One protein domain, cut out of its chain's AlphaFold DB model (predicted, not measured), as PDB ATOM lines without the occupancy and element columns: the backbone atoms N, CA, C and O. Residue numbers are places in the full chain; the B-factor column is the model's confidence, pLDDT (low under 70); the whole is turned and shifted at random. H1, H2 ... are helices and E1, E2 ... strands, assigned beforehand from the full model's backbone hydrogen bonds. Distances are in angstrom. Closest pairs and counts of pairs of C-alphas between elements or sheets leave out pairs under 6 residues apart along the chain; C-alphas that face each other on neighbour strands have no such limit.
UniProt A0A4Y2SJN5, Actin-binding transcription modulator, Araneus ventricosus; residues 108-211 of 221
ATOM      1  N   ASP A 108      19.866  20.170  -1.764       41.12
ATOM      2  CA  ASP A 108      19.800  18.712  -1.582       41.12
ATOM      3  C   ASP A 108      20.438  18.272  -0.259       41.12
ATOM      4  O   ASP A 108      21.611  17.889  -0.200       41.12
ATOM      5  N   PRO A 109      19.656  18.299   0.836       38.06
ATOM      6  CA  PRO A 109      19.994  17.557   2.027       38.06
ATOM      7  C   PRO A 109      19.904  16.059   1.703       38.06
ATOM      8  O   PRO A 109      18.920  15.568   1.139       38.06
ATOM      9  N   THR A 110      20.955  15.340   2.081       42.84
ATOM     10  CA  THR A 110      21.035  13.877   2.201       42.84
ATOM     11  C   THR A 110      19.711  13.252   2.667       42.84
ATOM     12  O   THR A 110      18.966  13.858   3.423       42.84
ATOM     13  N   GLN A 111      19.380  12.026   2.242       42.56
ATOM     14  CA  GLN A 111      18.017  11.482   2.408       42.56
ATOM     15  C   GLN A 111      17.481  11.407   3.852       42.56
ATOM     16  O   GLN A 111      16.265  11.438   4.009       42.56
ATOM     17  N   ILE A 112      18.332  11.379   4.891       38.22
ATOM     18  CA  ILE A 112      17.877  11.551   6.288       38.22
ATOM     19  C   ILE A 112      17.472  13.002   6.565       38.22
ATOM     20  O   ILE A 112      16.483  13.250   7.236       38.22
ATOM     21  N   ALA A 113      18.208  13.971   6.028       40.59
ATOM     22  CA  ALA A 113      17.973  15.399   6.193       40.59
ATOM     23  C   ALA A 113      16.781  15.926   5.367       40.59
ATOM     24  O   ALA A 113      16.517  17.126   5.345       40.59
ATOM     25  N   ARG A 114      16.009  15.053   4.706       47.97
ATOM     26  CA  ARG A 114      14.661  15.416   4.260       47.97
ATOM     27  C   ARG A 114      13.754  15.369   5.492       47.97
ATOM     28  O   ARG A 114      13.575  14.279   6.030       47.97
ATOM     29  N   PRO A 115      13.101  16.475   5.895       50.69
ATOM     30  CA  PRO A 115      12.169  16.479   7.033       50.69
ATOM     31  C   PRO A 115      11.061  15.414   6.936       50.69
ATOM     32  O   PRO A 115      10.450  15.051   7.933       50.69
ATOM     33  N   ASN A 116      10.818  14.893   5.727       57.97
ATOM     34  CA  ASN A 116       9.841  13.851   5.429       57.97
ATOM     35  C   ASN A 116      10.388  12.412   5.414       57.97
ATOM     36  O   ASN A 116       9.632  11.511   5.053       57.97
ATOM     37  N   HIS A 117      11.657  12.154   5.751       68.44
ATOM     38  CA  HIS A 117      12.134  10.770   5.840       68.44
ATOM     39  C   HIS A 117      11.350  10.022   6.938       68.44
ATOM     40  O   HIS A 117      11.237  10.565   8.040       68.44
ATOM     41  N   PRO A 118      10.836   8.797   6.696       72.12
ATOM     42  CA  PRO A 118       9.994   8.075   7.660       72.12
ATOM     43  C   PRO A 118      10.610   7.964   9.057       72.12
ATOM     44  O   PRO A 118       9.922   8.186  10.043       72.12
ATOM     45  N   ILE A 119      11.929   7.749   9.140       75.88
ATOM     46  CA  ILE A 119      12.669   7.700  10.415       75.88
ATOM     47  C   ILE A 119      12.457   8.966  11.262       75.88
ATOM     48  O   ILE A 119      12.208   8.858  12.458       75.88
ATOM     49  N   LEU A 120      12.522  10.156  10.654       75.00
ATOM     50  CA  LEU A 120      12.329  11.420  11.373       75.00
ATOM     51  C   LEU A 120      10.845  11.747  11.556       75.00
ATOM     52  O   LEU A 120      10.436  12.189  12.624       75.00
ATOM     53  N   LYS A 121      10.030  11.515  10.521       77.12
ATOM     54  CA  LYS A 121       8.607  11.870  10.510       77.12
ATOM     55  C   LYS A 121       7.785  11.033  11.491       77.12
ATOM     56  O   LYS A 121       6.930  11.568  12.187       77.12
ATOM     57  N   GLU A 122       8.022   9.728  11.512       80.50
ATOM     58  CA  GLU A 122       7.340   8.774  12.393       80.50
ATOM     59  C   GLU A 122       8.097   8.591  13.716       80.50
ATOM     60  O   GLU A 122       7.664   7.825  14.571       80.50
ATOM     61  N   ASN A 123       9.203   9.325  13.908       81.94
ATOM     62  CA  ASN A 123      10.019   9.294  15.116       81.94
ATOM     63  C   ASN A 123      10.464   7.861  15.480       81.94
ATOM     64  O   ASN A 123      10.454   7.484  16.655       81.94
ATOM     65  N   LEU A 124      10.836   7.061  14.475       83.81
ATOM     66  CA  LEU A 124      11.164   5.641  14.636       83.81
ATOM     67  C   LEU A 124      12.479   5.465  15.393       83.81
ATOM     68  O   LEU A 124      13.465   6.142  15.098       83.81
ATOM     69  N   ASP A 125      12.510   4.525  16.332       88.81
ATOM     70  CA  ASP A 125      13.742   4.182  17.038       88.81
ATOM     71  C   ASP A 125      14.657   3.362  16.134       88.81
ATOM     72  O   ASP A 125      14.227   2.426  15.450       88.81
ATOM     73  N   VAL A 126      15.935   3.734  16.111       88.19
ATOM     74  CA  VAL A 126      16.917   3.094  15.243       88.19
ATOM     75  C   VAL A 126      17.629   2.003  16.032       88.19
ATOM     76  O   VAL A 126      18.363   2.292  16.971       88.19
ATOM     77  N   ILE A 127      17.439   0.745  15.631       93.00
ATOM     78  CA  ILE A 127      18.074  -0.409  16.281       93.00
ATOM     79  C   ILE A 127      19.547  -0.494  15.890       93.00
ATOM     80  O   ILE A 127      20.409  -0.719  16.733       93.00
ATOM     81  N   SER A 128      19.843  -0.389  14.593       92.50
ATOM     82  CA  SER A 128      21.204  -0.598  14.099       92.50
ATOM     83  C   SER A 128      21.451   0.105  12.776       92.50
ATOM     84  O   SER A 128      20.565   0.145  11.917       92.50
ATOM     85  N   VAL A 129      22.684   0.566  12.581       87.88
ATOM     86  CA  VAL A 129      23.175   1.121  11.317       87.88
ATOM     87  C   VAL A 129      24.284   0.221  10.786       87.88
ATOM     88  O   VAL A 129      25.216  -0.120  11.507       87.88
ATOM     89  N   LYS A 130      24.196  -0.168   9.514       90.44
ATOM     90  CA  LYS A 130      25.200  -0.983   8.823       90.44
ATOM     91  C   LYS A 130      25.800  -0.198   7.672       90.44
ATOM     92  O   LYS A 130      25.096   0.226   6.764       90.44
ATOM     93  N   PHE A 131      27.117  -0.055   7.671       88.56
ATOM     94  CA  PHE A 131      27.871   0.620   6.608       88.56
ATOM     95  C   PHE A 131      28.335  -0.331   5.494       88.56
ATOM     96  O   PHE A 131      29.157   0.028   4.648       88.56
ATOM     97  N   GLU A 132      27.811  -1.552   5.477       87.50
ATOM     98  CA  GLU A 132      28.057  -2.532   4.428       87.50
ATOM     99  C   GLU A 132      26.998  -2.396   3.338       87.50
ATOM    100  O   GLU A 132      25.798  -2.446   3.596       87.50
ATOM    101  N   SER A 133      27.442  -2.198   2.098       75.81
ATOM    102  CA  SER A 133      26.560  -2.161   0.936       75.81
ATOM    103  C   SER A 133      26.510  -3.529   0.253       75.81
ATOM    104  O   SER A 133      27.530  -4.214   0.164       75.81
ATOM    105  N   ASN A 134      25.358  -3.874  -0.339       63.25
ATOM    106  CA  ASN A 134      25.073  -5.160  -1.006       63.25
ATOM    107  C   ASN A 134      26.104  -5.616  -2.056       63.25
ATOM    108  O   ASN A 134      26.122  -6.780  -2.434       63.25
ATOM    109  N   ARG A 135      26.968  -4.723  -2.552       69.00
ATOM    110  CA  ARG A 135      28.030  -5.048  -3.521       69.00
ATOM    111  C   ARG A 135      29.358  -5.455  -2.867       69.00
ATOM    112  O   ARG A 135      30.401  -5.278  -3.488       69.00
ATOM    113  N   ASN A 136      29.335  -5.950  -1.627       69.50
ATOM    114  CA  ASN A 136      30.531  -6.300  -0.850       69.50
ATOM    115  C   ASN A 136      31.479  -5.101  -0.616       69.50
ATOM    116  O   ASN A 136      32.697  -5.244  -0.527       69.50
ATOM    117  N   VAL A 137      30.915  -3.888  -0.565       81.69
ATOM    118  CA  VAL A 137      31.662  -2.653  -0.305       81.69
ATOM    119  C   VAL A 137      31.332  -2.192   1.104       81.69
ATOM    120  O   VAL A 137      30.227  -1.718   1.360       81.69
ATOM    121  N   ASN A 138      32.297  -2.316   2.009       89.88
ATOM    122  CA  ASN A 138      32.190  -1.783   3.362       89.88
ATOM    123  C   ASN A 138      32.665  -0.321   3.375       89.88
ATOM    124  O   ASN A 138      33.782  -0.040   2.945       89.88
ATOM    125  N   ARG A 139      31.841   0.627   3.840       86.56
ATOM    126  CA  ARG A 139      32.229   2.048   3.923       86.56
ATOM    127  C   ARG A 139      33.191   2.345   5.073       86.56
ATOM    128  O   ARG A 139      33.935   3.313   4.973       86.56
ATOM    129  N   LEU A 140      33.245   1.499   6.101       88.06
ATOM    130  CA  LEU A 140      34.179   1.634   7.228       88.06
ATOM    131  C   LEU A 140      35.628   1.355   6.811       88.06
ATOM    132  O   LEU A 140      36.565   1.882   7.396       88.06
ATOM    133  N   SER A 141      35.846   0.583   5.742       87.06
ATOM    134  CA  SER A 141      37.195   0.323   5.217       87.06
ATOM    135  C   SER A 141      37.752   1.473   4.363       87.06
ATOM    136  O   SER A 141      38.756   1.309   3.663       87.06
ATOM    137  N   ASN A 142      37.107   2.643   4.379       87.44
ATOM    138  CA  ASN A 142      37.505   3.807   3.599       87.44
ATOM    139  C   ASN A 142      38.840   4.396   4.096       87.44
ATOM    140  O   ASN A 142      38.911   4.998   5.161       87.44
ATOM    141  N   LYS A 143      39.908   4.263   3.297       84.31
ATOM    142  CA  LYS A 143      41.264   4.736   3.636       84.31
ATOM    143  C   LYS A 143      41.622   6.005   2.867       84.31
ATOM    144  O   LYS A 143      42.392   5.978   1.908       84.31
ATOM    145  N   VAL A 144      41.051   7.130   3.287       80.56
ATOM    146  CA  VAL A 144      41.310   8.443   2.680       80.56
ATOM    147  C   VAL A 144      42.575   9.059   3.262       80.56
ATOM    148  O   VAL A 144      42.689   9.230   4.471       80.56
ATOM    149  N   SER A 145      43.509   9.466   2.403       74.25
ATOM    150  CA  SER A 145      44.741  10.134   2.832       74.25
ATOM    151  C   SER A 145      45.186  11.262   1.894       74.25
ATOM    152  O   SER A 145      44.890  11.287   0.694       74.25
ATOM    153  N   GLY A 146      45.923  12.218   2.465       71.94
ATOM    154  CA  GLY A 146      46.590  13.300   1.740       71.94
ATOM    155  C   GLY A 146      45.674  14.387   1.159       71.94
ATOM    156  O   GLY A 146      44.444  14.323   1.210       71.94
ATOM    157  N   LYS A 147      46.307  15.402   0.553       68.06
ATOM    158  CA  LYS A 147      45.664  16.605  -0.022       68.06
ATOM    159  C   LYS A 147      44.616  16.292  -1.100       68.06
ATOM    160  O   LYS A 147      43.637  17.015  -1.230       68.06
ATOM    161  N   PHE A 148      44.798  15.195  -1.834       70.25
ATOM    162  CA  PHE A 148      43.919  14.777  -2.934       70.25
ATOM    163  C   PHE A 148      42.918  13.681  -2.546       70.25
ATOM    164  O   PHE A 148      42.309  13.084  -3.431       70.25
ATOM    165  N   LYS A 149      42.774  13.389  -1.243       80.88
ATOM    166  CA  LYS A 149      41.868  12.351  -0.727       80.88
ATOM    167  C   LYS A 149      42.071  10.998  -1.438       80.88
ATOM    168  O   LYS A 149      41.116  10.322  -1.823       80.88
ATOM    169  N   ARG A 150      43.339  10.623  -1.660       74.12
ATOM    170  CA  ARG A 150      43.716   9.364  -2.323       74.12
ATOM    171  C   ARG A 150      43.295   8.183  -1.449       74.12
ATOM    172  O   ARG A 150      43.374   8.271  -0.228       74.12
ATOM    173  N   GLY A 151      42.843   7.105  -2.087       80.12
ATOM    174  CA  GLY A 151      42.328   5.910  -1.404       80.12
ATOM    175  C   GLY A 151      40.875   6.020  -0.926       80.12
ATOM    176  O   GLY A 151      40.307   5.023  -0.489       80.12
ATOM    177  N   GLY A 152      40.246   7.192  -1.066       85.88
ATOM    178  CA  GLY A 152      38.832   7.369  -0.758       85.88
ATOM    179  C   GLY A 152      37.903   6.677  -1.749       85.88
ATOM    180  O   GLY A 152      38.096   6.766  -2.967       85.88
ATOM    181  N   GLN A 153      36.861   6.034  -1.230       89.81
ATOM    182  CA  GLN A 153      35.857   5.350  -2.035       89.81
ATOM    183  C   GLN A 153      35.101   6.351  -2.911       89.81
ATOM    184  O   GLN A 153      34.635   7.392  -2.446       89.81
ATOM    185  N   LYS A 154      34.969   6.032  -4.200       89.69
ATOM    186  CA  LYS A 154      34.166   6.825  -5.132       89.69
ATOM    187  C   LYS A 154      32.694   6.455  -4.989       89.69
ATOM    188  O   LYS A 154      32.334   5.278  -4.999       89.69
ATOM    189  N   LEU A 155      31.860   7.475  -4.867       84.75
ATOM    190  CA  LEU A 155      30.416   7.382  -4.763       84.75
ATOM    191  C   LEU A 155      29.775   8.025  -5.986       84.75
ATOM    192  O   LEU A 155      30.251   9.036  -6.501       84.75
ATOM    193  N   SER A 156      28.682   7.418  -6.422       82.62
ATOM    194  CA  SER A 156      27.712   7.992  -7.349       82.62
ATOM    195  C   SER A 156      26.482   8.447  -6.567       82.62
ATOM    196  O   SER A 156      26.277   8.006  -5.438       82.62
ATOM    197  N   GLU A 157      25.610   9.239  -7.181       78.19
ATOM    198  CA  GLU A 157      24.358   9.713  -6.565       78.19
ATOM    199  C   GLU A 157      23.500   8.581  -5.968       78.19
ATOM    200  O   GLU A 157      22.918   8.726  -4.895       78.19
ATOM    201  N   ARG A 158      23.475   7.412  -6.623       78.44
ATOM    202  CA  ARG A 158      22.712   6.226  -6.192       78.44
ATOM    203  C   ARG A 158      23.530   5.230  -5.372       78.44
ATOM    204  O   ARG A 158      23.090   4.107  -5.138       78.44
ATOM    205  N   SER A 159      24.738   5.592  -4.954       79.75
ATOM    206  CA  SER A 159      25.538   4.733  -4.086       79.75
ATOM    207  C   SER A 159      24.947   4.705  -2.681       79.75
ATOM    208  O   SER A 159      24.736   5.753  -2.079       79.75
ATOM    209  N   VAL A 160      24.723   3.500  -2.151       82.94
ATOM    210  CA  VAL A 160      24.296   3.302  -0.760       82.94
ATOM    211  C   VAL A 160      25.463   3.626   0.178       82.94
ATOM    212  O   VAL A 160      26.582   3.135  -0.028       82.94
ATOM    213  N   LEU A 161      25.195   4.467   1.174       84.81
ATOM    214  CA  LEU A 161      26.097   4.832   2.264       84.81
ATOM    215  C   LEU A 161      25.957   3.858   3.433       84.81
ATOM    216  O   LEU A 161      26.951   3.289   3.870       84.81
ATOM    217  N   CYS A 162      24.730   3.644   3.899       85.06
ATOM    218  CA  CYS A 162      24.422   2.696   4.960       85.06
ATOM    219  C   CYS A 162      22.975   2.200   4.868       85.06
ATOM    220  O   CYS A 162      22.134   2.818   4.212       85.06
ATOM    221  N   SER A 163      22.716   1.090   5.546       87.12
ATOM    222  CA  SER A 163      21.389   0.537   5.791       87.12
ATOM    223  C   SER A 163      21.027   0.736   7.258       87.12
ATOM    224  O   SER A 163      21.853   0.520   8.145       87.12
ATOM    225  N   VAL A 164      19.799   1.165   7.516       85.69
ATOM    226  CA  VAL A 164      19.299   1.498   8.847       85.69
ATOM    227  C   VAL A 164      18.131   0.587   9.172       85.69
ATOM    228  O   VAL A 164      17.143   0.587   8.442       85.69
ATOM    229  N   LYS A 165      18.233  -0.169  10.266       88.50
ATOM    230  CA  LYS A 165      17.147  -1.010  10.773       88.50
ATOM    231  C   LYS A 165      16.426  -0.300  11.915       88.50
ATOM    232  O   LYS A 165      17.071   0.127  12.875       88.50
ATOM    233  N   CYS A 166      15.107  -0.204  11.812       87.50
ATOM    234  CA  CYS A 166      14.240   0.453  12.785       87.50
ATOM    235  C   CYS A 166      13.496  -0.551  13.681       87.50
ATOM    236  O   CYS A 166      13.483  -1.755  13.415       87.50
ATOM    237  N   SER A 167      12.903  -0.048  14.768       90.31
ATOM    238  CA  SER A 167      12.124  -0.829  15.745       90.31
ATOM    239  C   SER A 167      10.875  -1.498  15.167       90.31
ATOM    240  O   SER A 167      10.422  -2.510  15.696       90.31
ATOM    241  N   ASP A 168      10.366  -0.980  14.053       85.50
ATOM    242  CA  ASP A 168       9.240  -1.512  13.280       85.50
ATOM    243  C   ASP A 168       9.633  -2.657  12.324       85.50
ATOM    244  O   ASP A 168       8.843  -3.044  11.464       85.50
ATOM    245  N   ASP A 169      10.860  -3.176  12.458       86.38
ATOM    246  CA  ASP A 169      11.483  -4.194  11.603       86.38
ATOM    247  C   ASP A 169      11.684  -3.758  10.137       86.38
ATOM    248  O   ASP A 169      12.122  -4.552   9.302       86.38
ATOM    249  N   ARG A 170      11.442  -2.480   9.806       83.12
ATOM    250  CA  ARG A 170      11.747  -1.935   8.479       83.12
ATOM    251  C   ARG A 170      13.233  -1.618   8.350       83.12
ATOM    252  O   ARG A 170      13.903  -1.206   9.301       83.12
ATOM    253  N   GLU A 171      13.736  -1.769   7.128       85.25
ATOM    254  CA  GLU A 171      15.107  -1.425   6.765       85.25
ATOM    255  C   GLU A 171      15.119  -0.347   5.677       85.25
ATOM    256  O   GLU A 171      14.492  -0.482   4.625       85.25
ATOM    257  N   TYR A 172      15.856   0.733   5.930       82.44
ATOM    258  CA  TYR A 172      15.991   1.871   5.029       82.44
ATOM    259  C   TYR A 172      17.418   1.953   4.497       82.44
ATOM    260  O   TYR A 172      18.378   2.015   5.261       82.44
ATOM    261  N   SER A 173      17.567   1.992   3.174       80.94
ATOM    262  CA  SER A 173      18.857   2.257   2.529       80.94
ATOM    263  C   SER A 173      19.046   3.753   2.310       80.94
ATOM    264  O   SER A 173      18.217   4.404   1.676       80.94
ATOM    265  N   LEU A 174      20.164   4.290   2.785       83.06
ATOM    266  CA  LEU A 174      20.503   5.701   2.647       83.06
ATOM    267  C   LEU A 174      21.509   5.903   1.525       83.06
ATOM    268  O   LEU A 174      22.551   5.249   1.475       83.06
ATOM    269  N   TYR A 175      21.201   6.830   0.624       81.50
ATOM    270  CA  TYR A 175      21.973   7.065  -0.593       81.50
ATOM    271  C   TYR A 175      22.793   8.356  -0.524       81.50
ATOM    272  O   TYR A 175      22.393   9.336   0.101       81.50
ATOM    273  N   SER A 176      23.917   8.355  -1.241       77.25
ATOM    274  CA  SER A 176      24.862   9.472  -1.364       77.25
ATOM    275  C   SER A 176      24.213  10.761  -1.874       77.25
ATOM    276  O   SER A 176      24.578  11.843  -1.431       77.25
ATOM    277  N   CYS A 177      23.258  10.657  -2.806       79.62
ATOM    278  CA  CYS A 177      22.582  11.762  -3.512       79.62
ATOM    279  C   CYS A 177      23.491  12.661  -4.358       79.62
ATOM    280  O   CYS A 177      23.008  13.332  -5.257       79.62
ATOM    281  N   ILE A 178      24.803  12.614  -4.135       78.62
ATOM    282  CA  ILE A 178      25.816  13.305  -4.924       78.62
ATOM    283  C   ILE A 178      26.916  12.336  -5.349       78.62
ATOM    284  O   ILE A 178      27.188  11.332  -4.681       78.62
ATOM    285  N   SER A 179      27.567  12.649  -6.465       80.56
ATOM    286  CA  SER A 179      28.781  11.954  -6.890       80.56
ATOM    287  C   SER A 179      30.010  12.589  -6.234       80.56
ATOM    288  O   SER A 179      30.106  13.811  -6.148       80.56
ATOM    289  N   GLY A 180      30.973  11.781  -5.786       83.12
ATOM    290  CA  GLY A 180      32.147  12.297  -5.080       83.12
ATOM    291  C   GLY A 180      33.056  11.233  -4.477       83.12
ATOM    292  O   GLY A 180      32.943  10.044  -4.763       83.12
ATOM    293  N   THR A 181      33.998  11.671  -3.650       82.06
ATOM    294  CA  THR A 181      34.851  10.816  -2.823       82.06
ATOM    295  C   THR A 181      34.344  10.834  -1.389       82.06
ATOM    296  O   THR A 181      34.257  11.900  -0.792       82.06
ATOM    297  N   LEU A 182      34.062   9.663  -0.822       84.75
ATOM    298  CA  LEU A 182      33.776   9.510   0.600       84.75
ATOM    299  C   LEU A 182      35.021   9.893   1.406       84.75
ATOM    300  O   LEU A 182      36.070   9.272   1.240       84.75
ATOM    301  N   VAL A 183      34.917  10.924   2.238       83.06
ATOM    302  CA  VAL A 183      35.999  11.441   3.088       83.06
ATOM    303  C   VAL A 183      35.949  10.797   4.464       83.06
ATOM    304  O   VAL A 183      36.981  10.372   4.968       83.06
ATOM    305  N   GLU A 184      34.754  10.715   5.039       83.06
ATOM    306  CA  GLU A 184      34.539  10.278   6.416       83.06
ATOM    307  C   GLU A 184      33.194   9.565   6.530       83.06
ATOM    308  O   GLU A 184      32.252   9.875   5.795       83.06
ATOM    309  N   VAL A 185      33.121   8.608   7.447       83.88
ATOM    310  CA  VAL A 185      31.907   7.892   7.841       83.88
ATOM    311  C   VAL A 185      31.748   8.076   9.341       83.88
ATOM    312  O   VAL A 185      32.732   7.997  10.071       83.88
ATOM    313  N   ASN A 186      30.524   8.312   9.804       84.75
ATOM    314  CA  ASN A 186      30.279   8.471  11.229       84.75
ATOM    315  C   ASN A 186      30.190   7.110  11.929       84.75
ATOM    316  O   ASN A 186      29.118   6.515  12.044       84.75
ATOM    317  N   GLU A 187      31.327   6.622  12.416       89.50
ATOM    318  CA  GLU A 187      31.413   5.341  13.127       89.50
ATOM    319  C   GLU A 187      30.625   5.342  14.444       89.50
ATOM    320  O   GLU A 187      30.165   4.292  14.884       89.50
ATOM    321  N   LYS A 188      30.355   6.520  15.027       85.19
ATOM    322  CA  LYS A 188      29.568   6.651  16.267       85.19
ATOM    323  C   LYS A 188      28.138   6.135  16.118       85.19
ATOM    324  O   LYS A 188      27.516   5.788  17.116       85.19
ATOM    325  N   LEU A 189      27.620   6.057  14.890       86.00
ATOM    326  CA  LEU A 189      26.300   5.491  14.606       86.00
ATOM    327  C   LEU A 189      26.229   3.974  14.826       86.00
ATOM    328  O   LEU A 189      25.131   3.433  14.918       86.00
ATOM    329  N   LEU A 190      27.377   3.290  14.903       91.44
ATOM    330  CA  LEU A 190      27.443   1.874  15.268       91.44
ATOM    331  C   LEU A 190      27.168   1.668  16.761       91.44
ATOM    332  O   LEU A 190      26.511   0.702  17.132       91.44
ATOM    333  N   GLU A 191      27.664   2.581  17.597       93.50
ATOM    334  CA  GLU A 191      27.487   2.545  19.051       93.50
ATOM    335  C   GLU A 191      26.153   3.177  19.463       93.50
ATOM    336  O   GLU A 191      25.424   2.621  20.278       93.50
ATOM    337  N   ASN A 192      25.819   4.326  18.865       92.25
ATOM    338  CA  ASN A 192      24.652   5.137  19.199       92.25
ATOM    339  C   ASN A 192      23.821   5.450  17.939       92.25
ATOM    340  O   ASN A 192      23.855   6.573  17.422       92.25
ATOM    341  N   PRO A 193      23.043   4.478  17.430       90.88
ATOM    342  CA  PRO A 193      22.249   4.640  16.210       90.88
ATOM    343  C   PRO A 193      21.151   5.715  16.319       90.88
ATOM    344  O   PRO A 193      20.789   6.332  15.313       90.88
ATOM    345  N   ASN A 194      20.668   6.005  17.532       89.31
ATOM    346  CA  ASN A 194      19.654   7.037  17.787       89.31
ATOM    347  C   ASN A 194      20.122   8.466  17.472       89.31
ATOM    348  O   ASN A 194      19.285   9.349  17.285       89.31
ATOM    349  N   LEU A 195      21.429   8.700  17.307       82.31
ATOM    350  CA  LEU A 195      21.952  10.002  16.878       82.31
ATOM    351  C   LEU A 195      21.361  10.458  15.535       82.31
ATOM    352  O   LEU A 195      21.177  11.658  15.338       82.31
ATOM    353  N   LEU A 196      21.003   9.520  14.645       79.19
ATOM    354  CA  LEU A 196      20.323   9.822  13.377       79.19
ATOM    355  C   LEU A 196      18.993  10.557  13.569       79.19
ATOM    356  O   LEU A 196      18.585  11.328  12.704       79.19
ATOM    357  N   LYS A 197      18.318  10.290  14.688       81.81
ATOM    358  CA  LYS A 197      17.009  10.827  15.053       81.81
ATOM    359  C   LYS A 197      17.142  12.059  15.944       81.81
ATOM    360  O   LYS A 197      16.498  13.069  15.686       81.81
ATOM    361  N   GLU A 198      17.989  11.988  16.968       82.62
ATOM    362  CA  GLU A 198      18.143  13.053  17.969       82.62
ATOM    363  C   GLU A 198      18.888  14.274  17.426       82.62
ATOM    364  O   GLU A 198      18.556  15.415  17.745       82.62
ATOM    365  N   LYS A 199      19.921  14.038  16.610       80.50
ATOM    366  CA  LYS A 199      20.854  15.070  16.149       80.50
ATOM    367  C   LYS A 199      21.152  14.962  14.642       80.50
ATOM    368  O   LYS A 199      22.324  15.003  14.261       80.50
ATOM    369  N   PRO A 200      20.140  14.893  13.751       75.88
ATOM    370  CA  PRO A 200      20.347  14.694  12.309       75.88
ATOM    371  C   PRO A 200      21.194  15.796  11.652       75.88
ATOM    372  O   PRO A 200      21.856  15.559  10.645       75.88
ATOM    373  N   TRP A 201      21.188  16.997  12.235       73.94
ATOM    374  CA  TRP A 201      21.882  18.182  11.723       73.94
ATOM    375  C   TRP A 201      23.262  18.422  12.350       73.94
ATOM    376  O   TRP A 201      23.915  19.408  12.018       73.94
ATOM    377  N   SER A 202      23.701  17.562  13.273       77.75
ATOM    378  CA  SER A 202      24.988  17.703  13.961       77.75
ATOM    379  C   SER A 202      25.701  16.358  14.104       77.75
ATOM    380  O   SER A 202      26.345  15.906  13.165       77.75
ATOM    381  N   GLU A 203      25.596  15.701  15.257       75.88
ATOM    382  CA  GLU A 203      26.322  14.461  15.575       75.88
ATOM    383  C   GLU A 203      25.775  13.224  14.849       75.88
ATOM    384  O   GLU A 203      26.465  12.212  14.775       75.88
ATOM    385  N   GLY A 204      24.562  13.302  14.298       77.56
ATOM    386  CA  GLY A 204      23.877  12.245  13.552       77.56
ATOM    387  C   GLY A 204      24.139  12.243  12.047       77.56
ATOM    388  O   GLY A 204      23.365  11.655  11.297       77.56
ATOM    389  N   TYR A 205      25.193  12.910  11.568       82.19
ATOM    390  CA  TYR A 205      25.560  12.843  10.151       82.19
ATOM    391  C   TYR A 205      25.976  11.411   9.762       82.19
ATOM    392  O   TYR A 205      26.492  10.664  10.585       82.19
ATOM    393  N   VAL A 206      25.771  11.010   8.504       84.00
ATOM    394  CA  VAL A 206      26.081   9.638   8.038       84.00
ATOM    395  C   VAL A 206      27.504   9.525   7.495       84.00
ATOM    396  O   VAL A 206      28.233   8.579   7.787       84.00
ATOM    397  N   GLY A 207      27.904  10.495   6.678       83.25
ATOM    398  CA  GLY A 207      29.226  10.544   6.076       83.25
ATOM    399  C   GLY A 207      29.454  11.853   5.336       83.25
ATOM    400  O   GLY A 207      28.507  12.554   4.978       83.25
ATOM    401  N   ILE A 208      30.723  12.175   5.115       82.44
ATOM    402  CA  ILE A 208      31.167  13.396   4.443       82.44
ATOM    403  C   ILE A 208      31.662  13.017   3.055       82.44
ATOM    404  O   ILE A 208      32.534  12.158   2.908       82.44
ATOM    405  N   ILE A 209      31.126  13.668   2.028       82.06
ATOM    406  CA  ILE A 209      31.447  13.384   0.630       82.06
ATOM    407  C   ILE A 209      32.052  14.638   0.011       82.06
ATOM    408  O   ILE A 209      31.489  15.723   0.113       82.06
ATOM    409  N   LEU A 210      33.198  14.484  -0.649       80.50
ATOM    410  CA  LEU A 210      33.850  15.533  -1.420       80.50
ATOM    411  C   LEU A 210      33.457  15.408  -2.899       80.50
ATOM    412  O   LEU A 210      33.878  14.440  -3.542       80.50
ATOM    413  N   PRO A 211      32.694  16.357  -3.469       84.00
ATOM    414  CA  PRO A 211      32.376  16.361  -4.893       84.00
ATOM    415  C   PRO A 211      33.636  16.426  -5.770       84.00
ATOM    416  O   PRO A 211      34.677  16.928  -5.333       84.00
TER     417      PRO A 211
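AT A GLANCE: This is residues 108 to 211 of the 221 residues of the protein "Actin-binding transcription modulator" of Araneus ventricosus (UniProt A0A4Y2SJN5). With little regular structure, a three-stranded antiparallel sheet, E1-E2-E3, and a two-stranded antiparallel one, E4-E5, are joined by loops, with three tiny helices near the larger sheet. The 104 printed residues, 39 in named elements, run H1 E1 E2 E3 E4 H2 H3 E5, class mixed. The whole is compact, radius of gyration of the C-alphas 13.3 A, spanning 40 by 26 by 22 A.

IN THESE COORDINATES: H1, residues 118 to 121, begins at C-alpha (9.994, 8.075, 7.660). E1 is 126 to 130, E2 160 to 166 at 17.1 A, E3 171 to 175, E4 180 to 185 at 13.7 A, H2 188 to 191, H3 195 to 198, and E5 207 to 210, ending at C-alpha (33.850, 15.533, -1.420).

HOW THE PARTS SIT: E1, E2 and E3 form a meander, successive antiparallel neighbours: N 130 and O 163, and N 164 and O 172, are each 2.8 A apart. In E4 and E5, N 183 and O 208 are 2.8 A apart. H2 is on the larger sheet, height 7.4 A, over none of its strands; H1 and H3 only graze it. The helices are too short for O i to N i+4 pairs.

THE WHOLE: The printed part has no cut. E1 to E2 is a long link. Residues 108 to 117, 134 to 136 and 147 have pLDDT under 70.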